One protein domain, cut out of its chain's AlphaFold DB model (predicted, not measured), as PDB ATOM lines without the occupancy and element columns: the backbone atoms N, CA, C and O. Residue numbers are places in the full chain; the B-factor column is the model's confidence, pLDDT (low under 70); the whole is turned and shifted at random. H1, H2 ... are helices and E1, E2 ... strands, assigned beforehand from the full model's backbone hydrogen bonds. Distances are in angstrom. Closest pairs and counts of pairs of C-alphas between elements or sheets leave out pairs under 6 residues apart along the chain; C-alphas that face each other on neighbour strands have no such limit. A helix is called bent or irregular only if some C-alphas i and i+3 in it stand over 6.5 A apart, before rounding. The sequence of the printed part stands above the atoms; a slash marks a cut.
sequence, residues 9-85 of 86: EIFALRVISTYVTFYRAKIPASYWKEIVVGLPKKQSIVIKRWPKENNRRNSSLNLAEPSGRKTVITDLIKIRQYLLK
ATOM      1  N   GLU A   9      53.401 121.939 106.712       93.19
ATOM      2  CA  GLU A   9      53.739 122.644 107.934       93.19
ATOM      3  C   GLU A   9      54.503 123.914 107.590       93.19
ATOM      4  O   GLU A   9      55.569 123.870 106.983       93.19
ATOM      5  N   ILE A  10      53.939 125.056 107.978       93.06
ATOM      6  CA  ILE A  10      54.463 126.374 107.636       93.06
ATOM      7  C   ILE A  10      54.930 127.079 108.903       93.06
ATOM      8  O   ILE A  10      54.218 127.144 109.911       93.06
ATOM      9  N   PHE A  11      56.124 127.659 108.816       93.69
ATOM     10  CA  PHE A  11      56.643 128.623 109.777       93.69
ATOM     11  C   PHE A  11      56.604 130.013 109.153       93.69
ATOM     12  O   PHE A  11      57.001 130.190 108.005       93.69
ATOM     13  N   ALA A  12      56.147 131.003 109.912       93.31
ATOM     14  CA  ALA A  12      56.117 132.389 109.464       93.31
ATOM     15  C   ALA A  12      56.834 133.294 110.463       93.31
ATOM     16  O   ALA A  12      56.696 133.142 111.679       93.31
ATOM     17  N   LEU A  13      57.580 134.259 109.933       92.12
ATOM     18  CA  LEU A  13      58.242 135.315 110.685       92.12
ATOM     19  C   LEU A  13      57.487 136.622 110.437       92.12
ATOM     20  O   LEU A  13      57.376 137.066 109.298       92.12
ATOM     21  N   ARG A  14      56.998 137.260 111.501       91.88
ATOM     22  CA  ARG A  14      56.459 138.621 111.446       91.88
ATOM     23  C   ARG A  14      57.455 139.573 112.080       91.88
ATOM     24  O   ARG A  14      57.817 139.387 113.241       91.88
ATOM     25  N   VAL A  15      57.834 140.605 111.337       92.25
ATOM     26  CA  VAL A  15      58.716 141.677 111.805       92.25
ATOM     27  C   VAL A  15      57.949 142.993 111.735       92.25
ATOM     28  O   VAL A  15      57.432 143.348 110.680       92.25
ATOM     29  N   ILE A  16      57.835 143.694 112.863       91.56
ATOM     30  CA  ILE A  16      57.277 145.050 112.938       91.56
ATOM     31  C   ILE A  16      58.274 145.930 113.661       91.56
ATOM     32  O   ILE A  16      58.493 145.760 114.861       91.56
ATOM     33  N   SER A  17      58.852 146.888 112.936       93.12
ATOM     34  CA  SER A  17      59.988 147.668 113.427       93.12
ATOM     35  C   SER A  17      61.083 146.710 113.922       93.12
ATOM     36  O   SER A  17      61.539 145.857 113.162       93.12
ATOM     37  N   THR A  18      61.462 146.777 115.195       92.62
ATOM     38  CA  THR A  18      62.453 145.885 115.800       92.62
ATOM     39  C   THR A  18      61.847 144.630 116.426       92.62
ATOM     40  O   THR A  18      62.588 143.767 116.885       92.62
ATOM     41  N   TYR A  19      60.522 144.487 116.455       91.62
ATOM     42  CA  TYR A  19      59.852 143.377 117.125       91.62
ATOM     43  C   TYR A  19      59.591 142.208 116.180       91.62
ATOM     44  O   TYR A  19      58.937 142.344 115.146       91.62
ATOM     45  N   VAL A  20      60.046 141.029 116.588       91.62
ATOM     46  CA  VAL A  20      59.930 139.773 115.855       91.62
ATOM     47  C   VAL A  20      58.982 138.829 116.581       91.62
ATOM     48  O   VAL A  20      59.030 138.672 117.801       91.62
ATOM     49  N   THR A  21      58.096 138.181 115.832       91.31
ATOM     50  CA  THR A  21      57.227 137.105 116.322       91.31
ATOM     51  C   THR A  21      57.239 135.959 115.324       91.31
ATOM     52  O   THR A  21      57.042 136.184 114.131       91.31
ATOM     53  N   PHE A  22      57.425 134.733 115.807       91.62
ATOM     54  CA  PHE A  22      57.313 133.541 114.975       91.62
ATOM     55  C   PHE A  22      55.942 132.896 115.135       91.62
ATOM     56  O   PHE A  22      55.329 132.915 116.208       91.62
ATOM     57  N   TYR A  23      55.485 132.283 114.055       92.44
ATOM     58  CA  TYR A  23      54.268 131.500 113.998       92.44
ATOM     59  C   TYR A  23      54.550 130.140 113.377       92.44
ATOM     60  O   TYR A  23      55.471 129.983 112.578       92.44
ATOM     61  N   ARG A  24      53.724 129.165 113.741       92.75
ATOM     62  CA  ARG A  24      53.727 127.816 113.185       92.75
ATOM     63  C   ARG A  24      52.289 127.375 112.943       92.75
ATOM     64  O   ARG A  24      51.435 127.549 113.819       92.75
ATOM     65  N   ALA A  25      52.036 126.783 111.786       93.88
ATOM     66  CA  ALA A  25      50.743 126.225 111.422       93.88
ATOM     67  C   ALA A  25      50.926 124.889 110.698       93.88
ATOM     68  O   ALA A  25      51.811 124.750 109.859       93.88
ATOM     69  N   LYS A  26      50.062 123.924 111.018       94.06
ATOM     70  CA  LYS A  26      49.866 122.719 110.208       94.06
ATOM     71  C   LYS A  26      48.621 122.936 109.359       94.06
ATOM     72  O   LYS A  26      47.572 123.270 109.909       94.06
ATOM     73  N   ILE A  27      48.759 122.790 108.051       94.56
ATOM     74  CA  ILE A  27      47.714 123.019 107.061       94.56
ATOM     75  C   ILE A  27      47.443 121.682 106.373       94.56
ATOM     76  O   ILE A  27      48.310 121.200 105.647       94.56
ATOM     77  N   PRO A  28      46.284 121.053 106.616       94.50
ATOM     78  CA  PRO A  28      45.987 119.762 106.020       94.50
ATOM     79  C   PRO A  28      45.713 119.900 104.517       94.50
ATOM     80  O   PRO A  28      45.191 120.920 104.063       94.50
ATOM     81  N   ALA A  29      45.979 118.845 103.749       94.25
ATOM     82  CA  ALA A  29      45.669 118.751 102.322       94.25
ATOM     83  C   ALA A  29      44.212 119.127 102.003       94.25
ATOM     84  O   ALA A  29      43.913 119.765 100.993       94.25
ATOM     85  N   SER A  30      43.286 118.749 102.889       93.75
ATOM     86  CA  SER A  30      41.862 119.079 102.792       93.75
ATOM     87  C   SER A  30      41.596 120.584 102.797       93.75
ATOM     88  O   SER A  30      40.673 121.033 102.124       93.75
ATOM     89  N   TYR A  31      42.389 121.373 103.530       94.50
ATOM     90  CA  TYR A  31      42.243 122.827 103.560       94.50
ATOM     91  C   TYR A  31      42.594 123.432 102.199       94.50
ATOM     92  O   TYR A  31      41.862 124.283 101.699       94.50
ATOM     93  N   TRP A  32      43.659 122.935 101.561       92.19
ATOM     94  CA  TRP A  32      44.050 123.354 100.214       92.19
ATOM     95  C   TRP A  32      43.017 122.965  99.148       92.19
ATOM     96  O   TRP A  32      42.714 123.755  98.257       92.19
ATOM     97  N   LYS A  33      42.395 121.788  99.281       92.31
ATOM     98  CA  LYS A  33      41.280 121.384  98.408       92.31
ATOM     99  C   LYS A  33      40.107 122.361  98.481       92.31
ATOM    100  O   LYS A  33      39.503 122.658  97.456       92.31
ATOM    101  N   GLU A  34      39.776 122.851  99.676       94.19
ATOM    102  CA  GLU A  34      38.701 123.833  99.836       94.19
ATOM    103  C   GLU A  34      39.108 125.213  99.307       94.19
ATOM    104  O   GLU A  34      38.323 125.820  98.580       94.19
ATOM    105  N   ILE A  35      40.329 125.680  99.608       92.94
ATOM    106  CA  ILE A  35      40.746 127.058  99.303       92.94
ATOM    107  C   ILE A  35      40.773 127.372  97.804       92.94
ATOM    108  O   ILE A  35      40.481 128.499  97.409       92.94
ATOM    109  N   VAL A  36      41.086 126.380  96.964       91.25
ATOM    110  CA  VAL A  36      41.113 126.546  95.502       91.25
ATOM    111  C   VAL A  36      39.709 126.694  94.907       91.25
ATOM    112  O   VAL A  36      39.546 127.321  93.864       91.25
ATOM    113  N   VAL A  37      38.680 126.175  95.582       90.88
ATOM    114  CA  VAL A  37      37.274 126.340  95.176       90.88
ATOM    115  C   VAL A  37      36.682 127.639  95.741       90.88
ATOM    116  O   VAL A  37      35.783 128.226  95.140       90.88
ATOM    117  N   GLY A  38      37.170 128.105  96.891       92.31
ATOM    118  CA  GLY A  38      36.732 129.337  97.544       92.31
ATOM    119  C   GLY A  38      37.105 129.357  99.025       92.31
ATOM    120  O   GLY A  38      37.905 128.554  99.486       92.31
ATOM    121  N   LEU A  39      36.526 130.264  99.814       91.94
ATOM    122  CA  LEU A  39      36.825 130.319 101.250       91.94
ATOM    123  C   LEU A  39      36.461 128.980 101.942       91.94
ATOM    124  O   LEU A  39      35.301 128.564 101.842       91.94
ATOM    125  N   PRO A  40      37.396 128.330 102.669       93.25
ATOM    126  CA  PRO A  40      37.125 127.078 103.373       93.25
ATOM    127  C   PRO A  40      35.968 127.207 104.365       93.25
ATOM    128  O   PRO A  40      35.877 128.184 105.109       93.25
ATOM    129  N   LYS A  41      35.073 126.213 104.370       93.44
ATOM    130  CA  LYS A  41      33.872 126.191 105.230       93.44
ATOM    131  C   LYS A  41      33.924 125.093 106.281       93.44
ATOM    132  O   LYS A  41      33.313 125.251 107.334       93.44
ATOM    133  N   LYS A  42      34.608 123.978 105.996       94.19
ATOM    134  CA  LYS A  42      34.725 122.854 106.940       94.19
ATOM    135  C   LYS A  42      36.104 122.825 107.574       94.19
ATOM    136  O   LYS A  42      36.220 122.584 108.772       94.19
ATOM    137  N   GLN A  43      37.145 123.058 106.778       93.19
ATOM    138  CA  GLN A  43      38.505 123.094 107.296       93.19
ATOM    139  C   GLN A  43      38.805 124.456 107.919       93.19
ATOM    140  O   GLN A  43      38.481 125.504 107.366       93.19
ATOM    141  N   SER A  44      39.478 124.436 109.064       93.25
ATOM    142  CA  SER A  44      40.011 125.632 109.709       93.25
ATOM    143  C   SER A  44      41.464 125.392 110.088       93.25
ATOM    144  O   SER A  44      41.861 124.272 110.412       93.25
ATOM    145  N   ILE A  45      42.270 126.449 110.025       92.94
ATOM    146  CA  ILE A  45      43.678 126.409 110.413       92.94
ATOM    147  C   ILE A  45      43.874 127.184 111.710       92.94
ATOM    148  O   ILE A  45      43.335 128.274 111.893       92.94
ATOM    149  N   VAL A  46      44.681 126.628 112.610       91.62
ATOM    150  CA  VAL A  46      45.073 127.305 113.848       91.62
ATOM    151  C   VAL A  46      46.528 127.721 113.730       91.62
ATOM    152  O   VAL A  46      47.435 126.888 113.778       91.62
ATOM    153  N   ILE A  47      46.749 129.027 113.615       90.69
ATOM    154  CA  ILE A  47      48.085 129.615 113.606       90.69
ATOM    155  C   ILE A  47      48.506 129.852 115.054       90.69
ATOM    156  O   ILE A  47      47.890 130.636 115.777       90.69
ATOM    157  N   LYS A  48      49.559 129.167 115.498       89.00
ATOM    158  CA  LYS A  48      50.077 129.296 116.865       89.00
ATOM    159  C   LYS A  48      51.320 130.167 116.862       89.00
ATOM    160  O   LYS A  48      52.174 130.020 115.990       89.00
ATOM    161  N   ARG A  49      51.449 131.044 117.860       87.56
ATOM    162  CA  ARG A  49      52.729 131.698 118.145       87.56
ATOM    163  C   ARG A  49      53.744 130.628 118.545       87.56
ATOM    164  O   ARG A  49      53.402 129.663 119.231       87.56
ATOM    165  N   TRP A  50      54.971 130.793 118.085       84.88
ATOM    166  CA  TRP A  50      56.057 129.856 118.311       84.88
ATOM    167  C   TRP A  50      57.300 130.620 118.801       84.88
ATOM    168  O   TRP A  50      57.480 131.770 118.402       84.88
ATOM    169  N   PRO A  51      58.144 130.037 119.670       76.94
ATOM    170  CA  PRO A  51      57.915 128.824 120.466       76.94
ATOM    171  C   PRO A  51      56.771 128.977 121.489       76.94
ATOM    172  O   PRO A  51      56.374 130.086 121.838       76.94
ATOM    173  N   LYS A  52      56.212 127.853 121.964       61.91
ATOM    174  CA  LYS A  52      55.027 127.801 122.853       61.91
ATOM    175  C   LYS A  52      55.285 128.394 124.251       61.91
ATOM    176  O   LYS A  52      54.345 128.544 125.022       61.91
ATOM    177  N   GLU A  53      56.526 128.725 124.611       57.69
ATOM    178  CA  GLU A  53      56.805 129.503 125.827       57.69
ATOM    179  C   GLU A  53      56.495 131.002 125.643       57.69
ATOM    180  O   GLU A  53      56.185 131.703 126.608       57.69
ATOM    181  N   ASN A  54      56.472 131.496 124.400       53.66
ATOM    182  CA  ASN A  54      56.253 132.904 124.069       53.66
ATOM    183  C   ASN A  54      54.762 133.288 124.032       53.66
ATOM    184  O   ASN A  54      54.359 134.150 123.263       53.66
ATOM    185  N   ASN A  55      53.898 132.712 124.864       51.62
ATOM    186  CA  ASN A  55      52.449 132.997 124.817       51.62
ATOM    187  C   ASN A  55      52.053 134.227 125.646       51.62
ATOM    188  O   ASN A  55      50.876 134.581 125.712       51.62
ATOM    189  N   ARG A  56      53.010 134.874 126.322       56.84
ATOM    190  CA  ARG A  56      52.746 136.087 127.107       56.84
ATOM    191  C   ARG A  56      52.453 137.261 126.167       56.84
ATOM    192  O   ARG A  56      53.035 137.362 125.089       56.84
ATOM    193  N   ARG A  57      51.557 138.165 126.583       53.28
ATOM    194  CA  ARG A  57      51.083 139.311 125.776       53.28
ATOM    195  C   ARG A  57      52.220 140.197 125.216       53.28
ATOM    196  O   ARG A  57      52.014 140.796 124.169       53.28
ATOM    197  N   ASN A  58      53.426 140.152 125.804       55.53
ATOM    198  CA  ASN A  58      54.610 140.946 125.426       55.53
ATOM    199  C   ASN A  58      55.824 140.102 124.970       55.53
ATOM    200  O   ASN A  58      56.967 140.478 125.198       55.53
ATOM    201  N   SER A  59      55.608 138.927 124.381       65.12
ATOM    202  CA  SER A  59      56.686 137.981 124.041       65.12
ATOM    203  C   SER A  59      57.389 138.216 122.698       65.12
ATOM    204  O   SER A  59      58.153 137.363 122.246       65.12
ATOM    205  N   SER A  60      57.111 139.331 122.023       71.00
ATOM    206  CA  SER A  60      57.822 139.686 120.797       71.00
ATOM    207  C   SER A  60      59.289 139.979 121.102       71.00
ATOM    208  O   SER A  60      59.596 140.753 122.009       71.00
ATOM    209  N   LEU A  61      60.189 139.390 120.322       85.25
ATOM    210  CA  LEU A  61      61.629 139.542 120.494       85.25
ATOM    211  C   LEU A  61      62.075 140.875 119.898       85.25
ATOM    212  O   LEU A  61      61.812 141.138 118.730       85.25
ATOM    213  N   ASN A  62      62.742 141.714 120.685       90.50
ATOM    214  CA  ASN A  62      63.226 143.011 120.219       90.50
ATOM    215  C   ASN A  62      64.653 142.895 119.657       90.50
ATOM    216  O   ASN A  62      65.593 142.624 120.398       90.50
ATOM    217  N   LEU A  63      64.830 143.141 118.362       92.38
ATOM    218  CA  LEU A  63      66.125 143.142 117.677       92.38
ATOM    219  C   LEU A  63      67.042 144.301 118.089       92.38
ATOM    220  O   LEU A  63      68.249 144.208 117.870       92.38
ATOM    221  N   ALA A  64      66.508 145.368 118.692       94.44
ATOM    222  CA  ALA A  64      67.344 146.416 119.278       94.44
ATOM    223  C   ALA A  64      68.170 145.876 120.461       94.44
ATOM    224  O   ALA A  64      69.293 146.317 120.696       94.44
ATOM    225  N   GLU A  65      67.659 144.853 121.153       94.06
ATOM    226  CA  GLU A  65      68.322 144.243 122.300       94.06
ATOM    227  C   GLU A  65      69.301 143.138 121.861       94.06
ATOM    228  O   GLU A  65      68.943 142.256 121.067       94.06
ATOM    229  N   PRO A  66      70.540 143.099 122.392       95.94
ATOM    230  CA  PRO A  66      71.477 142.005 122.126       95.94
ATOM    231  C   PRO A  66      70.911 140.618 122.463       95.94
ATOM    232  O   PRO A  66      71.155 139.654 121.736       95.94
ATOM    233  N   SER A  67      70.138 140.508 123.547       91.44
ATOM    234  CA  SER A  67      69.471 139.264 123.945       91.44
ATOM    235  C   SER A  67      68.391 138.854 122.942       91.44
ATOM    236  O   SER A  67      68.346 137.693 122.543       91.44
ATOM    237  N   GLY A  68      67.583 139.802 122.461       91.38
ATOM    238  CA  GLY A  68      66.558 139.544 121.451       91.38
ATOM    239  C   GLY A  68      67.148 139.055 120.129       91.38
ATOM    240  O   GLY A  68      66.659 138.069 119.579       91.38
ATOM    241  N   ARG A  69      68.257 139.652 119.663       94.19
ATOM    242  CA  ARG A  69      68.992 139.176 118.472       94.19
ATOM    243  C   ARG A  69      69.463 137.733 118.617       94.19
ATOM    244  O   ARG A  69      69.240 136.928 117.714       94.19
ATOM    245  N   LYS A  70      70.081 137.397 119.757       95.06
ATOM    246  CA  LYS A  70      70.526 136.025 120.045       95.06
ATOM    247  C   LYS A  70      69.352 135.049 119.986       95.06
ATOM    248  O   LYS A  70      69.443 134.054 119.275       95.06
ATOM    249  N   THR A  71      68.238 135.371 120.643       92.00
ATOM    250  CA  THR A  71      67.050 134.506 120.653       92.00
ATOM    251  C   THR A  71      66.461 134.310 119.257       92.00
ATOM    252  O   THR A  71      66.176 133.176 118.888       92.00
ATOM    253  N   VAL A  72      66.345 135.370 118.445       92.25
ATOM    254  CA  VAL A  72      65.844 135.266 117.059       92.25
ATOM    255  C   VAL A  72      66.716 134.328 116.223       92.25
ATOM    256  O   VAL A  72      66.190 133.455 115.535       92.25
ATOM    257  N   ILE A  73      68.044 134.462 116.306       94.94
ATOM    258  CA  ILE A  73      68.981 133.583 115.587       94.94
ATOM    259  C   ILE A  73      68.844 132.136 116.076       94.94
ATOM    260  O   ILE A  73      68.763 131.214 115.266       94.94
ATOM    261  N   THR A  74      68.778 131.923 117.392       93.75
ATOM    262  CA  THR A  74      68.579 130.591 117.974       93.75
ATOM    263  C   THR A  74      67.276 129.947 117.494       93.75
ATOM    264  O   THR A  74      67.269 128.770 117.136       93.75
ATOM    265  N   ASP A  75      66.183 130.703 117.443       92.19
ATOM    266  CA  ASP A  75      64.885 130.200 116.998       92.19
ATOM    267  C   ASP A  75      64.871 129.887 115.491       92.19
ATOM    268  O   ASP A  75      64.343 128.845 115.097       92.19
ATOM    269  N   LEU A  76      65.547 130.685 114.654       93.25
ATOM    270  CA  LEU A  76      65.767 130.360 113.236       93.25
ATOM    271  C   LEU A  76      66.571 129.065 113.054       93.25
ATOM    272  O   LEU A  76      66.225 128.235 112.211       93.25
ATOM    273  N   ILE A  77      67.612 128.852 113.865       94.94
ATOM    274  CA  ILE A  77      68.405 127.612 113.840       94.94
ATOM    275  C   ILE A  77      67.531 126.408 114.204       94.94
ATOM    276  O   ILE A  77      67.593 125.388 113.517       94.94
ATOM    277  N   LYS A  78      66.684 126.517 115.236       92.25
ATOM    278  CA  LYS A  78      65.739 125.453 115.615       92.25
ATOM    279  C   LYS A  78      64.747 125.139 114.491       92.25
ATOM    280  O   LYS A  78      64.498 123.965 114.232       92.25
ATOM    281  N   ILE A  79      64.206 126.157 113.811       91.69
ATOM    282  CA  ILE A  79      63.317 125.963 112.651       91.69
ATOM    283  C   ILE A  79      64.063 125.221 111.543       91.69
ATOM    284  O   ILE A  79      63.576 124.206 111.055       91.69
ATOM    285  N   ARG A  80      65.279 125.657 111.196       93.31
ATOM    286  CA  ARG A  80      66.112 124.967 110.201       93.31
ATOM    287  C   ARG A  80      66.358 123.506 110.583       93.31
ATOM    288  O   ARG A  80      66.205 122.627 109.748       93.31
ATOM    289  N   GLN A  81      66.734 123.235 111.831       94.00
ATOM    290  CA  GLN A  81      66.957 121.870 112.316       94.00
ATOM    291  C   GLN A  81      65.688 121.017 112.257       94.00
ATOM    292  O   GLN A  81      65.778 119.832 111.966       94.00
ATOM    293  N   TYR A  82      64.526 121.604 112.543       91.00
ATOM    294  CA  TYR A  82      63.242 120.924 112.420       91.00
ATOM    295  C   TYR A  82      62.950 120.546 110.963       91.00
ATOM    296  O   TYR A  82      62.636 119.394 110.691       91.00
ATOM    297  N   LEU A  83      63.123 121.492 110.036       89.06
ATOM    298  CA  LEU A  83      62.872 121.285 108.607       89.06
ATOM    299  C   LEU A  83      63.833 120.281 107.957       89.06
ATOM    300  O   LEU A  83      63.455 119.635 106.996       89.06
ATOM    301  N   LEU A  84      65.059 120.146 108.466       91.94
ATOM    302  CA  LEU A  84      66.047 119.185 107.956       91.94
ATOM    303  C   LEU A  84      65.896 117.765 108.520       91.94
ATOM    304  O   LEU A  84      66.597 116.862 108.073       91.94
ATOM    305  N   LYS A  85      65.071 117.582 109.556       82.56
ATOM    306  CA  LYS A  85      64.805 116.273 110.173       82.56
ATOM    307  C   LYS A  85      63.540 115.599 109.635       82.56
ATOM    308  O   LYS A  85      63.318 114.441 109.980       82.56
TER     309      LYS A  85
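Overview. This is residues 9 to 85 of the 86 residues of an uncharacterized protein of Rhizophagus irregularis (strain DAOM 197198w) (UniProt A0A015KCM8). A long two-stranded hairpin, E1 and E2, is widened by the short strand E3 beside E2, and the long helix H2 runs along one face of this sheet, making two layers, a helix over a sheet. Beyond the end of E2, the small helix H1 and the loop after it extend the domain at one end, away from H2. The printed part has 77 residues, with the named elements in the order E1, E2, H1, E3, H2; the sheet order is E1, E2, E3, antiparallel throughout, and the class is mixed, helices and strands. The whole is loose, with a radius of gyration of the C-alphas of 15.1 A, and elongated, spanning 46 by 29 by 20 A.

Arrangement. E1, residues 9 to 16, and E2, residues 19 to 27, form a hairpin; N 12 and O 23 are 2.9 A apart, within hydrogen-bond range. E3, residues 48 to 50, is antiparallel to E2 at 128 degrees, with N 50 and O 22 2.9 A apart, within hydrogen-bond range. H2, residues 66 to 83, is on the sheet at a height of 10.3 A, over E2 and only just over E1, on which 3 of its C-alphas fall. It runs along the strands, at 11 degrees to E2 on the local plane; their closest C-alphas, of Val 20 and Val 72, are 7.5 A apart. H1, residues 29 to 35, is not on the sheet and is apart from H2. In H1 and H2 every O i to N i+4 pair is within hydrogen-bond range.

Along the chain. E1 begins at C-alpha 9 (53.739, 122.644, 107.934) and is 23.2 A long; E2 measures 25.8 A. H2, 26.2 A, ends at C-alpha 83 (62.872, 121.285, 108.607).

Size, cuts and confidence. The two C-alphas farthest apart, of Val 37 and Pro 66, are 46.3 A apart. The printed part has no cut. The links H1 to E3 and E3 to H2 are long. Residues 52 to 59 have pLDDT under 70.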